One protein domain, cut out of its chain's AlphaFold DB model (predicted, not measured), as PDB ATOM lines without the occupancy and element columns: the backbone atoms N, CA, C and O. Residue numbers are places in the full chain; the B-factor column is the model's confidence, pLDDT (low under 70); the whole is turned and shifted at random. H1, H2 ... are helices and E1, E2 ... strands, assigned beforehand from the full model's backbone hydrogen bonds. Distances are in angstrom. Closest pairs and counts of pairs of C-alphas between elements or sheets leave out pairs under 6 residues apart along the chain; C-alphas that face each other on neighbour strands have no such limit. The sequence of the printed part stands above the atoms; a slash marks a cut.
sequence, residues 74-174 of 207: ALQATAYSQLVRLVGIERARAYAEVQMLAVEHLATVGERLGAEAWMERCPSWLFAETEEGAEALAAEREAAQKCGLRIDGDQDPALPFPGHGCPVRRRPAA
ATOM      1  N   ALA A  74     -11.784  22.199  46.002       89.19
ATOM      2  CA  ALA A  74     -10.436  22.743  45.875       89.19
ATOM      3  C   ALA A  74     -10.368  23.866  44.824       89.19
ATOM      4  O   ALA A  74      -9.449  24.665  44.843       89.19
ATOM      5  N   LEU A  75     -11.362  23.983  43.942       84.81
ATOM      6  CA  LEU A  75     -11.405  24.997  42.892       84.81
ATOM      7  C   LEU A  75     -12.233  26.213  43.324       84.81
ATOM      8  O   LEU A  75     -13.468  26.185  43.293       84.81
ATOM      9  N   GLN A  76     -11.560  27.285  43.725       83.88
ATOM     10  CA  GLN A  76     -12.189  28.493  44.256       83.88
ATOM     11  C   GLN A  76     -12.090  29.645  43.254       83.88
ATOM     12  O   GLN A  76     -11.249  30.526  43.397       83.88
ATOM     13  N   ALA A  77     -12.962  29.639  42.243       82.44
ATOM     14  CA  ALA A  77     -12.906  30.620  41.154       82.44
ATOM     15  C   ALA A  77     -11.497  30.662  40.526       82.44
ATOM     16  O   ALA A  77     -10.938  29.600  40.267       82.44
ATOM     17  N   THR A  78     -10.930  31.852  40.309       78.44
ATOM     18  CA  THR A  78      -9.587  32.061  39.742       78.44
ATOM     19  C   THR A  78      -8.498  32.234  40.810       78.44
ATOM     20  O   THR A  78      -7.602  33.071  40.695       78.44
ATOM     21  N   ALA A  79      -8.600  31.493  41.916       84.62
ATOM     22  CA  ALA A  79      -7.694  31.665  43.045       84.62
ATOM     23  C   ALA A  79      -6.252  31.236  42.737       84.62
ATOM     24  O   ALA A  79      -5.332  31.860  43.261       84.62
ATOM     25  N   TYR A  80      -6.006  30.203  41.926       92.94
ATOM     26  CA  TYR A  80      -4.650  29.669  41.759       92.94
ATOM     27  C   TYR A  80      -3.750  30.584  40.937       92.94
ATOM     28  O   TYR A  80      -2.611  30.822  41.332       92.94
ATOM     29  N   SER A  81      -4.256  31.153  39.848       93.25
ATOM     30  CA  SER A  81      -3.542  32.161  39.052       93.25
ATOM     31  C   SER A  81      -3.145  33.369  39.909       93.25
ATOM     32  O   SER A  81      -1.997  33.822  39.869       93.25
ATOM     33  N   GLN A  82      -4.053  33.830  40.772       93.75
ATOM     34  CA  GLN A  82      -3.789  34.914  41.717       93.75
ATOM     35  C   GLN A  82      -2.791  34.511  42.811       93.75
ATOM     36  O   GLN A  82      -1.856  35.257  43.095       93.75
ATOM     37  N   LEU A  83      -2.942  33.327  43.410       94.88
ATOM     38  CA  LEU A  83      -2.044  32.827  44.454       94.88
ATOM     39  C   LEU A  83      -0.621  32.647  43.927       94.88
ATOM     40  O   LEU A  83       0.326  33.081  44.580       94.88
ATOM     41  N   VAL A  84      -0.451  32.074  42.734       96.00
ATOM     42  CA  VAL A  84       0.868  31.941  42.103       96.00
ATOM     43  C   VAL A  84       1.518  33.314  41.929       96.00
ATOM     44  O   VAL A  84       2.692  33.470  42.258       96.00
ATOM     45  N   ARG A  85       0.756  34.325  41.490       95.25
ATOM     46  CA  ARG A  85       1.249  35.702  41.335       95.25
ATOM     47  C   ARG A  85       1.623  36.361  42.667       95.25
ATOM     48  O   ARG A  85       2.621  37.070  42.725       95.25
ATOM     49  N   LEU A  86       0.820  36.170  43.712       96.25
ATOM     50  CA  LEU A  86       0.970  36.879  44.988       96.25
ATOM     51  C   LEU A  86       1.987  36.231  45.928       96.25
ATOM     52  O   LEU A  86       2.720  36.929  46.626       96.25
ATOM     53  N   VAL A  87       2.001  34.899  45.993       95.62
ATOM     54  CA  VAL A  87       2.768  34.148  46.998       95.62
ATOM     55  C   VAL A  87       3.727  33.121  46.399       95.62
ATOM     56  O   VAL A  87       4.450  32.465  47.149       95.62
ATOM     57  N   GLY A  88       3.777  33.005  45.070       97.06
ATOM     58  CA  GLY A  88       4.644  32.073  44.359       97.06
ATOM     59  C   GLY A  88       4.073  30.656  44.266       97.06
ATOM     60  O   GLY A  88       3.176  30.257  45.013       97.06
ATOM     61  N   ILE A  89       4.627  29.878  43.333       96.56
ATOM     62  CA  ILE A  89       4.119  28.547  42.980       96.56
ATOM     63  C   ILE A  89       4.144  27.555  44.148       96.56
ATOM     64  O   ILE A  89       3.174  26.835  44.349       96.56
ATOM     65  N   GLU A  90       5.193  27.558  44.970       96.88
ATOM     66  CA  GLU A  90       5.328  26.594  46.072       96.88
ATOM     67  C   GLU A  90       4.236  26.765  47.136       96.88
ATOM     68  O   GLU A  90       3.631  25.796  47.595       96.88
ATOM     69  N   ARG A  91       3.914  28.014  47.497       96.62
ATOM     70  CA  ARG A  91       2.847  28.300  48.468       96.62
ATOM     71  C   ARG A  91       1.463  28.054  47.872       96.62
ATOM     72  O   ARG A  91       0.592  27.539  48.569       96.62
ATOM     73  N   ALA A  92       1.267  28.369  46.592       95.94
ATOM     74  CA  ALA A  92       0.027  28.060  45.880       95.94
ATOM     75  C   ALA A  92      -0.209  26.539  45.769       95.94
ATOM     76  O   ALA A  92      -1.333  26.064  45.936       95.94
ATOM     77  N   ARG A  93       0.858  25.757  45.582       95.44
ATOM     78  CA  ARG A  93       0.814  24.293  45.603       95.44
ATOM     79  C   ARG A  93       0.478  23.746  46.989       95.44
ATOM     80  O   ARG A  93      -0.428  22.928  47.107       95.44
ATOM     81  N   ALA A  94       1.125  24.242  48.044       95.50
ATOM     82  CA  ALA A  94       0.785  23.852  49.414       95.50
ATOM     83  C   ALA A  94      -0.690  24.154  49.741       95.50
ATOM     84  O   ALA A  94      -1.381  23.346  50.365       95.50
ATOM     85  N   TYR A  95      -1.201  25.289  49.256       95.00
ATOM     86  CA  TYR A  95      -2.615  25.627  49.354       95.00
ATOM     87  C   TYR A  95      -3.512  24.598  48.650       95.00
ATOM     88  O   TYR A  95      -4.456  24.087  49.256       95.00
ATOM     89  N   ALA A  96      -3.203  24.248  47.397       93.31
ATOM     90  CA  ALA A  96      -3.919  23.212  46.654       93.31
ATOM     91  C   ALA A  96      -3.951  21.873  47.395       93.31
ATOM     92  O   ALA A  96      -5.009  21.251  47.511       93.31
ATOM     93  N   GLU A  97      -2.807  21.443  47.921       93.56
ATOM     94  CA  GLU A  97      -2.673  20.186  48.652       93.56
ATOM     95  C   GLU A  97      -3.576  20.153  49.888       93.56
ATOM     96  O   GLU A  97      -4.345  19.201  50.060       93.56
ATOM     97  N   VAL A  98      -3.568  21.213  50.701       93.56
ATOM     98  CA  VAL A  98      -4.441  21.320  51.882       93.56
ATOM     99  C   VAL A  98      -5.917  21.308  51.489       93.56
ATOM    100  O   VAL A  98      -6.706  20.609  52.124       93.56
ATOM    101  N   GLN A  99      -6.307  22.013  50.424       93.50
ATOM    102  CA  GLN A  99      -7.703  22.024  49.979       93.50
ATOM    103  C   GLN A  99      -8.168  20.650  49.481       93.50
ATOM    104  O   GLN A  99      -9.261  20.192  49.820       93.50
ATOM    105  N   MET A 100      -7.334  19.941  48.717       91.19
ATOM    106  CA  MET A 100      -7.652  18.584  48.268       91.19
ATOM    107  C   MET A 100      -7.806  17.614  49.445       91.19
ATOM    108  O   MET A 100      -8.751  16.813  49.450       91.19
ATOM    109  N   LEU A 101      -6.915  17.718  50.440       93.38
ATOM    110  CA  LEU A 101      -6.976  16.947  51.681       93.38
ATOM    111  C   LEU A 101      -8.241  17.264  52.478       93.38
ATOM    112  O   LEU A 101      -8.924  16.335  52.894       93.38
ATOM    113  N   ALA A 102      -8.604  18.537  52.632       92.62
ATOM    114  CA  ALA A 102      -9.811  18.948  53.346       92.62
ATOM    115  C   ALA A 102     -11.082  18.346  52.722       92.62
ATOM    116  O   ALA A 102     -11.959  17.858  53.435       92.62
ATOM    117  N   VAL A 103     -11.164  18.304  51.388       92.38
ATOM    118  CA  VAL A 103     -12.308  17.712  50.674       92.38
ATOM    119  C   VAL A 103     -12.380  16.179  50.852       92.38
ATOM    120  O   VAL A 103     -13.477  15.609  50.844       92.38
ATOM    121  N   GLU A 104     -11.245  15.477  50.998       92.50
ATOM    122  CA  GLU A 104     -11.248  14.037  51.337       92.50
ATOM    123  C   GLU A 104     -11.587  13.806  52.803       92.50
ATOM    124  O   GLU A 104     -12.362  12.908  53.140       92.50
ATOM    125  N   HIS A 105     -11.004  14.625  53.669       94.19
ATOM    126  CA  HIS A 105     -11.207  14.545  55.100       94.19
ATOM    127  C   HIS A 105     -12.678  14.731  55.448       94.19
ATOM    128  O   HIS A 105     -13.242  13.913  56.167       94.19
ATOM    129  N   LEU A 106     -13.343  15.720  54.843       93.06
ATOM    130  CA  LEU A 106     -14.772  15.940  55.046       93.06
ATOM    131  C   LEU A 106     -15.620  14.731  54.633       93.06
ATOM    132  O   LEU A 106     -16.541  14.374  55.359       93.06
ATOM    133  N   ALA A 107     -15.305  14.078  53.511       92.44
ATOM    134  CA  ALA A 107     -16.025  12.869  53.103       92.44
ATOM    135  C   ALA A 107     -15.802  11.717  54.091       92.44
ATOM    136  O   ALA A 107     -16.752  11.049  54.483       92.44
ATOM    137  N   THR A 108     -14.567  11.547  54.571       93.94
ATOM    138  CA  THR A 108     -14.232  10.540  55.591       93.94
ATOM    139  C   THR A 108     -14.976  10.802  56.904       93.94
ATOM    140  O   THR A 108     -15.483   9.879  57.538       93.94
ATOM    141  N   VAL A 109     -15.052  12.063  57.333       94.19
ATOM    142  CA  VAL A 109     -15.829  12.469  58.511       94.19
ATOM    143  C   VAL A 109     -17.324  12.237  58.276       94.19
ATOM    144  O   VAL A 109     -17.998  11.732  59.170       94.19
ATOM    145  N   GLY A 110     -17.825  12.524  57.073       93.25
ATOM    146  CA  GLY A 110     -19.198  12.238  56.661       93.25
ATOM    147  C   GLY A 110     -19.569  10.766  56.813       93.25
ATOM    148  O   GLY A 110     -20.557  10.460  57.474       93.25
ATOM    149  N   GLU A 111     -18.736   9.860  56.299       93.69
ATOM    150  CA  GLU A 111     -18.910   8.409  56.460       93.69
ATOM    151  C   GLU A 111     -18.925   7.997  57.942       93.69
ATOM    152  O   GLU A 111     -19.772   7.220  58.378       93.69
ATOM    153  N   ARG A 112     -18.014   8.548  58.757       94.06
ATOM    154  CA  ARG A 112     -17.960   8.258  60.204       94.06
ATOM    155  C   ARG A 112     -19.206   8.725  60.953       94.06
ATOM    156  O   ARG A 112     -19.557   8.132  61.970       94.06
ATOM    157  N   LEU A 113     -19.834   9.794  60.473       92.81
ATOM    158  CA  LEU A 113     -21.044  10.377  61.045       92.81
ATOM    159  C   LEU A 113     -22.338   9.750  60.505       92.81
ATOM    160  O   LEU A 113     -23.405  10.078  61.022       92.81
ATOM    161  N   GLY A 114     -22.270   8.872  59.498       94.19
ATOM    162  CA  GLY A 114     -23.460   8.359  58.810       94.19
ATOM    163  C   GLY A 114     -24.177   9.440  57.990       94.19
ATOM    164  O   GLY A 114     -25.406   9.471  57.926       94.19
ATOM    165  N   ALA A 115     -23.420  10.401  57.454       90.06
ATOM    166  CA  ALA A 115     -23.920  11.555  56.714       90.06
ATOM    167  C   ALA A 115     -23.690  11.445  55.195       90.06
ATOM    168  O   ALA A 115     -23.868  12.426  54.477       90.06
ATOM    169  N   GLU A 116     -23.313  10.272  54.687       87.88
ATOM    170  CA  GLU A 116     -23.033  10.026  53.269       87.88
ATOM    171  C   GLU A 116     -24.225  10.351  52.360       87.88
ATOM    172  O   GLU A 116     -24.034  10.880  51.273       87.88
ATOM    173  N   ALA A 117     -25.458  10.147  52.833       89.62
ATOM    174  CA  ALA A 117     -26.673  10.502  52.094       89.62
ATOM    175  C   ALA A 117     -26.831  12.019  51.855       89.62
ATOM    176  O   ALA A 117     -27.644  12.435  51.034       89.62
ATOM    177  N   TRP A 118     -26.068  12.848  52.575       88.50
ATOM    178  CA  TRP A 118     -26.052  14.307  52.446       88.50
ATOM    179  C   TRP A 118     -24.873  14.820  51.618       88.50
ATOM    180  O   TRP A 118     -24.697  16.033  51.497       88.50
ATOM    181  N   MET A 119     -24.043  13.922  51.084       90.44
ATOM    182  CA  MET A 119     -22.824  14.271  50.368       90.44
ATOM    183  C   MET A 119     -22.812  13.620  48.995       90.44
ATOM    184  O   MET A 119     -22.918  12.407  48.857       90.44
ATOM    185  N   GLU A 120     -22.586  14.435  47.973       90.38
ATOM    186  CA  GLU A 120     -22.406  13.956  46.611       90.38
ATOM    187  C   GLU A 120     -21.063  14.442  46.064       90.38
ATOM    188  O   GLU A 120     -20.654  15.592  46.249       90.38
ATOM    189  N   ARG A 121     -20.340  13.535  45.404       88.31
ATOM    190  CA  ARG A 121     -19.105  13.856  44.689       88.31
ATOM    191  C   ARG A 121     -19.473  14.274  43.268       88.31
ATOM    192  O   ARG A 121     -19.784  13.423  42.442       88.31
ATOM    193  N   CYS A 122     -19.343  15.563  42.973       85.88
ATOM    194  CA  CYS A 122     -19.603  16.115  41.644       85.88
ATOM    195  C   CYS A 122     -18.352  16.817  41.082       85.88
ATOM    196  O   CYS A 122     -17.522  17.308  41.856       85.88
ATOM    197  N   PRO A 123     -18.194  16.896  39.748       83.38
ATOM    198  CA  PRO A 123     -17.234  17.806  39.130       83.38
ATOM    199  C   PRO A 123     -17.540  19.266  39.490       83.38
ATOM    200  O   PRO A 123     -18.698  19.641  39.675       83.38
ATOM    201  N   SER A 124     -16.502  20.099  39.558       83.94
ATOM    202  CA  SER A 124     -16.651  21.552  39.664       83.94
ATOM    203  C   SER A 124     -16.341  22.177  38.313       83.94
ATOM    204  O   SER A 124     -15.369  21.794  37.670       83.94
ATOM    205  N   TRP A 125     -17.126  23.170  37.917       83.75
ATOM    206  CA  TRP A 125     -16.979  23.853  36.636       83.75
ATOM    207  C   TRP A 125     -16.689  25.329  36.860       83.75
ATOM    208  O   TRP A 125     -17.276  25.952  37.750       83.75
ATOM    209  N   LEU A 126     -15.790  25.875  36.048       85.25
ATOM    210  CA  LEU A 126     -15.678  27.311  35.822       85.25
ATOM    211  C   LEU A 126     -16.048  27.581  34.371       85.25
ATOM    212  O   LEU A 126     -15.692  26.793  33.497       85.25
ATOM    213  N   PHE A 127     -16.768  28.666  34.129       85.31
ATOM    214  CA  PHE A 127     -17.159  29.074  32.788       85.31
ATOM    215  C   PHE A 127     -17.071  30.591  32.649       85.31
ATOM    216  O   PHE A 127     -17.112  31.313  33.648       85.31
ATOM    217  N   ALA A 128     -16.913  31.045  31.413       85.25
ATOM    218  CA  ALA A 128     -16.847  32.451  31.052       85.25
ATOM    219  C   ALA A 128     -17.686  32.719  29.800       85.25
ATOM    220  O   ALA A 128     -17.685  31.927  28.857       85.25
ATOM    221  N   GLU A 129     -18.383  33.854  29.807       84.38
ATOM    222  CA  GLU A 129     -19.200  34.341  28.684       84.38
ATOM    223  C   GLU A 129     -18.441  35.360  27.816       84.38
ATOM    224  O   GLU A 129     -18.875  35.685  26.714       84.38
ATOM    225  N   THR A 130     -17.302  35.864  28.300       86.56
ATOM    226  CA  THR A 130     -16.469  36.862  27.619       86.56
ATOM    227  C   THR A 130     -15.107  36.285  27.255       86.56
ATOM    228  O   THR A 130     -14.617  35.368  27.914       86.56
ATOM    229  N   GLU A 131     -14.473  36.867  26.238       85.50
ATOM    230  CA  GLU A 131     -13.111  36.502  25.826       85.50
ATOM    231  C   GLU A 131     -12.097  36.745  26.955       85.50
ATOM    232  O   GLU A 131     -11.330  35.858  27.304       85.50
ATOM    233  N   GLU A 132     -12.179  37.899  27.626       88.19
ATOM    234  CA  GLU A 132     -11.349  38.216  28.798       88.19
ATOM    235  C   GLU A 132     -11.513  37.168  29.914       88.19
ATOM    236  O   GLU A 132     -10.546  36.739  30.549       88.19
ATOM    237  N   GLY A 133     -12.744  36.706  30.145       87.62
ATOM    238  CA  GLY A 133     -13.007  35.633  31.093       87.62
ATOM    239  C   GLY A 133     -12.413  34.301  30.634       87.62
ATOM    240  O   GLY A 133     -11.880  33.563  31.461       87.62
ATOM    241  N   ALA A 134     -12.459  33.993  29.337       85.75
ATOM    242  CA  ALA A 134     -11.850  32.789  28.775       85.75
ATOM    243  C   ALA A 134     -10.320  32.796  28.943       85.75
ATOM    244  O   ALA A 134      -9.750  31.791  29.375       85.75
ATOM    245  N   GLU A 135      -9.665  33.937  28.718       88.12
ATOM    246  CA  GLU A 135      -8.235  34.124  28.995       88.12
ATOM    247  C   GLU A 135      -7.918  33.917  30.485       88.12
ATOM    248  O   GLU A 135      -6.980  33.192  30.840       88.12
ATOM    249  N   ALA A 136      -8.737  34.481  31.379       89.38
ATOM    250  CA  ALA A 136      -8.589  34.283  32.819       89.38
ATOM    251  C   ALA A 136      -8.753  32.807  33.227       89.38
ATOM    252  O   ALA A 136      -8.022  32.319  34.092       89.38
ATOM    253  N   LEU A 137      -9.673  32.069  32.594       88.94
ATOM    254  CA  LEU A 137      -9.837  30.631  32.815       88.94
ATOM    255  C   LEU A 137      -8.663  29.812  32.280       88.94
ATOM    256  O   LEU A 137      -8.287  28.823  32.911       88.94
ATOM    257  N   ALA A 138      -8.065  30.208  31.155       88.62
ATOM    258  CA  ALA A 138      -6.867  29.560  30.628       88.62
ATOM    259  C   ALA A 138      -5.682  29.721  31.595       88.62
ATOM    260  O   ALA A 138      -5.030  28.732  31.945       88.62
ATOM    261  N   ALA A 139      -5.464  30.937  32.107       91.38
ATOM    262  CA  ALA A 139      -4.443  31.208  33.117       91.38
ATOM    263  C   ALA A 139      -4.707  30.450  34.429       91.38
ATOM    264  O   ALA A 139      -3.788  29.890  35.033       91.38
ATOM    265  N   GLU A 140      -5.969  30.391  34.870       92.62
ATOM    266  CA  GLU A 140      -6.358  29.630  36.057       92.62
ATOM    267  C   GLU A 140      -6.114  28.135  35.884       92.62
ATOM    268  O   GLU A 140      -5.554  27.500  36.778       92.62
ATOM    269  N   ARG A 141      -6.487  27.568  34.734       90.00
ATOM    270  CA  ARG A 141      -6.238  26.162  34.403       90.00
ATOM    271  C   ARG A 141      -4.757  25.838  34.502       90.00
ATOM    272  O   ARG A 141      -4.398  24.866  35.167       90.00
ATOM    273  N   GLU A 142      -3.914  26.640  33.864       92.12
ATOM    274  CA  GLU A 142      -2.468  26.438  33.871       92.12
ATOM    275  C   GLU A 142      -1.908  26.500  35.301       92.12
ATOM    276  O   GLU A 142      -1.167  25.610  35.732       92.12
ATOM    277  N   ALA A 143      -2.298  27.519  36.070       93.75
ATOM    278  CA  ALA A 143      -1.856  27.687  37.448       93.75
ATOM    279  C   ALA A 143      -2.322  26.535  38.351       93.75
ATOM    280  O   ALA A 143      -1.524  25.987  39.114       93.75
ATOM    281  N   ALA A 144      -3.583  26.121  38.238       92.19
ATOM    282  CA  ALA A 144      -4.147  25.015  39.002       92.19
ATOM    283  C   ALA A 144      -3.454  23.682  38.673       92.19
ATOM    284  O   ALA A 144      -3.116  22.926  39.586       92.19
ATOM    285  N   GLN A 145      -3.165  23.416  37.392       91.94
ATOM    286  CA  GLN A 145      -2.407  22.236  36.959       91.94
ATOM    287  C   GLN A 145      -0.984  22.233  37.525       91.94
ATOM    288  O   GLN A 145      -0.539  21.217  38.063       91.94
ATOM    289  N   LYS A 146      -0.287  23.376  37.489       93.50
ATOM    290  CA  LYS A 146       1.039  23.531  38.113       93.50
ATOM    291  C   LYS A 146       0.996  23.337  39.633       93.50
ATOM    292  O   LYS A 146       1.940  22.798  40.207       93.50
ATOM    293  N   CYS A 147      -0.110  23.711  40.277       93.19
ATOM    294  CA  CYS A 147      -0.365  23.450  41.697       93.19
ATOM    295  C   CYS A 147      -0.798  21.998  41.990       93.19
ATOM    296  O   CYS A 147      -1.038  21.655  43.145       93.19
ATOM    297  N   GLY A 148      -0.884  21.134  40.974       90.81
ATOM    298  CA  GLY A 148      -1.165  19.705  41.122       90.81
ATOM    299  C   GLY A 148      -2.644  19.318  41.049       90.81
ATOM    300  O   GLY A 148      -2.971  18.162  41.322       90.81
ATOM    301  N   LEU A 149      -3.546  20.235  40.677       88.81
ATOM    302  CA  LEU A 149      -4.940  19.876  40.418       88.81
ATOM    303  C   LEU A 149      -5.061  19.173  39.066       88.81
ATOM    304  O   LEU A 149      -4.503  19.601  38.057       88.81
ATOM    305  N   ARG A 150      -5.874  18.113  39.027       84.44
ATOM    306  CA  ARG A 150      -6.294  17.512  37.764       84.44
ATOM    307  C   ARG A 150      -7.439  18.328  37.175       84.44
ATOM    308  O   ARG A 150      -8.561  18.284  37.674       84.44
ATOM    309  N   ILE A 151      -7.137  19.043  36.104       82.69
ATOM    310  CA  ILE A 151      -8.110  19.782  35.308       82.69
ATOM    311  C   ILE A 151      -8.312  18.996  34.013       82.69
ATOM    312  O   ILE A 151      -7.346  18.797  33.273       82.69
ATOM    313  N   ASP A 152      -9.531  18.515  33.775       75.94
ATOM    314  CA  ASP A 152      -9.855  17.808  32.533       75.94
ATOM    315  C   ASP A 152     -10.185  18.858  31.437       75.94
ATOM    316  O   ASP A 152     -10.495  20.014  31.734       75.94
ATOM    317  N   GLY A 153     -10.018  18.498  30.159       64.50
ATOM    318  CA  GLY A 153     -10.187  19.418  29.019       64.50
ATOM    319  C   GLY A 153     -11.633  19.871  28.782       64.50
ATOM    320  O   GLY A 153     -12.541  19.392  29.452       64.50
ATOM    321  N   ASP A 154     -11.829  20.765  27.811       61.59
ATOM    322  CA  ASP A 154     -13.054  21.544  27.533       61.59
ATOM    323  C   ASP A 154     -14.234  20.694  27.043       61.59
ATOM    324  O   ASP A 154     -14.690  20.790  25.908       61.59
ATOM    325  N   GLN A 155     -14.734  19.814  27.902       58.03
ATOM    326  CA  GLN A 155     -16.056  19.246  27.709       58.03
ATOM    327  C   GLN A 155     -17.062  20.375  27.932       58.03
ATOM    328  O   GLN A 155     -17.040  21.010  28.985       58.03
ATOM    329  N   ASP A 156     -17.925  20.636  26.955       64.38
ATOM    330  CA  ASP A 156     -19.069  21.521  27.155       64.38
ATOM    331  C   ASP A 156     -19.904  20.954  28.322       64.38
ATOM    332  O   ASP A 156     -20.304  19.784  28.258       64.38
ATOM    333  N   PRO A 157     -20.171  21.721  29.401       67.12
ATOM    334  CA  PRO A 157     -21.018  21.254  30.495       67.12
ATOM    335  C   PRO A 157     -22.489  21.048  30.080       67.12
ATOM    336  O   PRO A 157     -23.320  20.800  30.954       67.12
ATOM    337  N   ALA A 158     -22.815  21.184  28.787       71.94
ATOM    338  CA  ALA A 158     -24.159  21.327  28.249       71.94
ATOM    339  C   ALA A 158     -24.869  22.520  28.904       71.94
ATOM    340  O   ALA A 158     -26.004  22.412  29.381       71.94
ATOM    341  N   LEU A 159     -24.162  23.653  28.989       72.62
ATOM    342  CA  LEU A 159     -24.728  24.863  29.577       72.62
ATOM    343  C   LEU A 159     -25.921  25.334  28.730       72.62
ATOM    344  O   LEU A 159     -25.853  25.313  27.503       72.62
ATOM    345  N   PRO A 160     -27.016  25.809  29.351       79.94
ATOM    346  CA  PRO A 160     -28.180  26.304  28.616       79.94
ATOM    347  C   PRO A 160     -27.940  27.678  27.957       79.94
ATOM    348  O   PRO A 160     -28.890  28.320  27.514       79.94
ATOM    349  N   PHE A 161     -26.692  28.148  27.924       77.44
ATOM    350  CA  PHE A 161     -26.258  29.429  27.380       77.44
ATOM    351  C   PHE A 161     -24.862  29.293  26.743       77.44
ATOM    352  O   PHE A 161     -24.104  28.403  27.136       77.44
ATOM    353  N   PRO A 162     -24.504  30.158  25.774       69.12
ATOM    354  CA  PRO A 162     -23.181  30.146  25.154       69.12
ATOM    355  C   PRO A 162     -22.077  30.453  26.172       69.12
ATOM    356  O   PRO A 162     -22.228  31.356  26.993       69.12
ATOM    357  N   GLY A 163     -20.949  29.748  26.098       68.75
ATOM    358  CA  GLY A 163     -19.790  30.046  26.936       68.75
ATOM    359  C   GLY A 163     -18.638  29.064  26.755       68.75
ATOM    360  O   GLY A 163     -18.786  28.007  26.144       68.75
ATOM    361  N   HIS A 164     -17.490  29.419  27.325       67.06
ATOM    362  CA  HIS A 164     -16.303  28.568  27.393       67.06
ATOM    363  C   HIS A 164     -16.218  27.933  28.783       67.06
ATOM    364  O   HIS A 164     -16.379  28.632  29.785       67.06
ATOM    365  N   GLY A 165     -15.977  26.620  28.865       64.06
ATOM    366  CA  GLY A 165     -15.983  25.857  30.117       64.06
ATOM    367  C   GLY A 165     -14.645  25.190  30.438       64.06
ATOM    368  O   GLY A 165     -13.945  24.705  29.557       64.06
ATOM    369  N   CYS A 166     -14.311  25.118  31.725       62.50
ATOM    370  CA  CYS A 166     -13.144  24.421  32.257       62.50
ATOM    371  C   CYS A 166     -13.567  23.430  33.355       62.50
ATOM    372  O   CYS A 166     -13.747  23.846  34.510       62.50
ATOM    373  N   PRO A 167     -13.741  22.127  33.048       62.81
ATOM    374  CA  PRO A 167     -14.057  21.141  34.069       62.81
ATOM    375  C   PRO A 167     -12.879  20.862  34.983       62.81
ATOM    376  O   PRO A 167     -11.753  20.594  34.563       62.81
ATOM    377  N   VAL A 168     -13.195  20.744  36.261       60.47
ATOM    378  CA  VAL A 168     -12.321  20.126  37.244       60.47
ATOM    379  C   VAL A 168     -12.996  18.880  37.754       60.47
ATOM    380  O   VAL A 168     -13.957  18.922  38.532       60.47
ATOM    381  N   ARG A 169     -12.467  17.739  37.319       56.47
ATOM    382  CA  ARG A 169     -12.874  16.447  37.839       56.47
ATOM    383  C   ARG A 169     -11.956  16.051  38.977       56.47
ATOM    384  O   ARG A 169     -10.748  15.887  38.831       56.47
ATOM    385  N   ARG A 170     -12.565  15.826  40.130       56.78
ATOM    386  CA  ARG A 170     -11.872  15.283  41.287       56.78
ATOM    387  C   ARG A 170     -11.821  13.758  41.186       56.78
ATOM    388  O   ARG A 170     -12.854  13.126  40.968       56.78
ATOM    389  N   ARG A 171     -10.649  13.143  41.377       46.66
ATOM    390  CA  ARG A 171     -10.561  11.685  41.587       46.66
ATOM    391  C   ARG A 171     -11.177  11.359  42.961       46.66
ATOM    392  O   ARG A 171     -10.924  12.103  43.909       46.66
ATOM    393  N   PRO A 172     -11.916  10.254  43.136       40.25
ATOM    394  CA  PRO A 172     -11.925   9.566  44.421       40.25
ATOM    395  C   PRO A 172     -10.489   9.119  44.718       40.25
ATOM    396  O   PRO A 172      -9.807   8.646  43.810       40.25
ATOM    397  N   ALA A 173     -10.008   9.268  45.949       40.72
ATOM    398  CA  ALA A 173      -8.696   8.773  46.362       40.72
ATOM    399  C   ALA A 173      -8.583   7.235  46.216       40.72
ATOM    400  O   ALA A 173      -8.730   6.489  47.179       40.72
ATOM    401  N   ALA A 174      -8.322   6.747  45.007       40.94
ATOM    402  CA  ALA A 174      -7.741   5.438  44.757       40.94
ATOM    403  C   ALA A 174      -6.236   5.644  44.519       40.94
ATOM    404  O   ALA A 174      -5.852   6.632  43.903       40.94
TER     405      ALA A 174
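What this domain is: This is residues 74 to 174 of the 207 residues of the protein "DAO domain-containing protein" of Nocardioides gansuensis (UniProt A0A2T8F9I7). The domain is a flat triangle: the long helix H2 makes one side, H3 a second, and the run of residues 114 to 128, ending in strand E1, the third, with E2 beside E1 in a small two-stranded ribbon. The short helix H1 sits at the corner where H2 begins and H3 ends. The printed part has 101 residues, with three named helices and two named strands in the order H1, H2, E1, H3, E2; the class is mostly helix and the sheet is antiparallel. It is only just compact, close to loose, with a radius of gyration of the C-alphas of 14.9 A and spans of 45 by 37 by 19 A.

How they stand to each other: E1, residues 124 to 128, and E2, residues 164 to 168, are antiparallel neighbours at 161 degrees; N 166 and O 126 are 2.8 A apart and N 128 and O 164 3.0 A, both within hydrogen-bond range. The closest C-alphas of E1 and H3, residues 131 to 146, are Ala 128 and Ala 134, 5.5 A apart. H1, residues 79 to 87, touches H3 with C-alphas 81 and 140 closest at 4.8 A, running the same way at a steep tilt of 67 degrees, only just short of about perpendicular. H1 also touches H2, residues 89 to 113, of which residues 89 to 92 alone take part; C-alphas 83 and 92 are closest at 5.4 A, with a steep tilt of 47 degrees, opposite ways. H2 and H3 only just touch, with 3 pairs of C-alphas within 8 A, the closest Arg 93 and Lys 146 at 7.5 A, about perpendicular at 80 degrees. H1 is apart from both strands. Each O i to N i+4 pair is within hydrogen-bond range in H1 and H3, and 20 of 21 in H2.

Where its parts are: H2 is 35.9 A long, H3 22.8 A, E1 13.9 A, E2 13.6 A and H1 11.5 A from first to last C-alpha. H1 begins with C-alpha 79 at (-7.694, 31.665, 43.045), and E2 ends with C-alpha 168 at (-12.321, 20.126, 37.244).

The domain as a whole: The farthest C-alphas, Arg 112 and Glu 131, are 44.8 A apart. The printed part has no cut, and H3 to E2 is a long link of 17 residues. Mean pLDDT of the printed part is 84.2, and residues 153 to 157 and 162 to 174 are under 70.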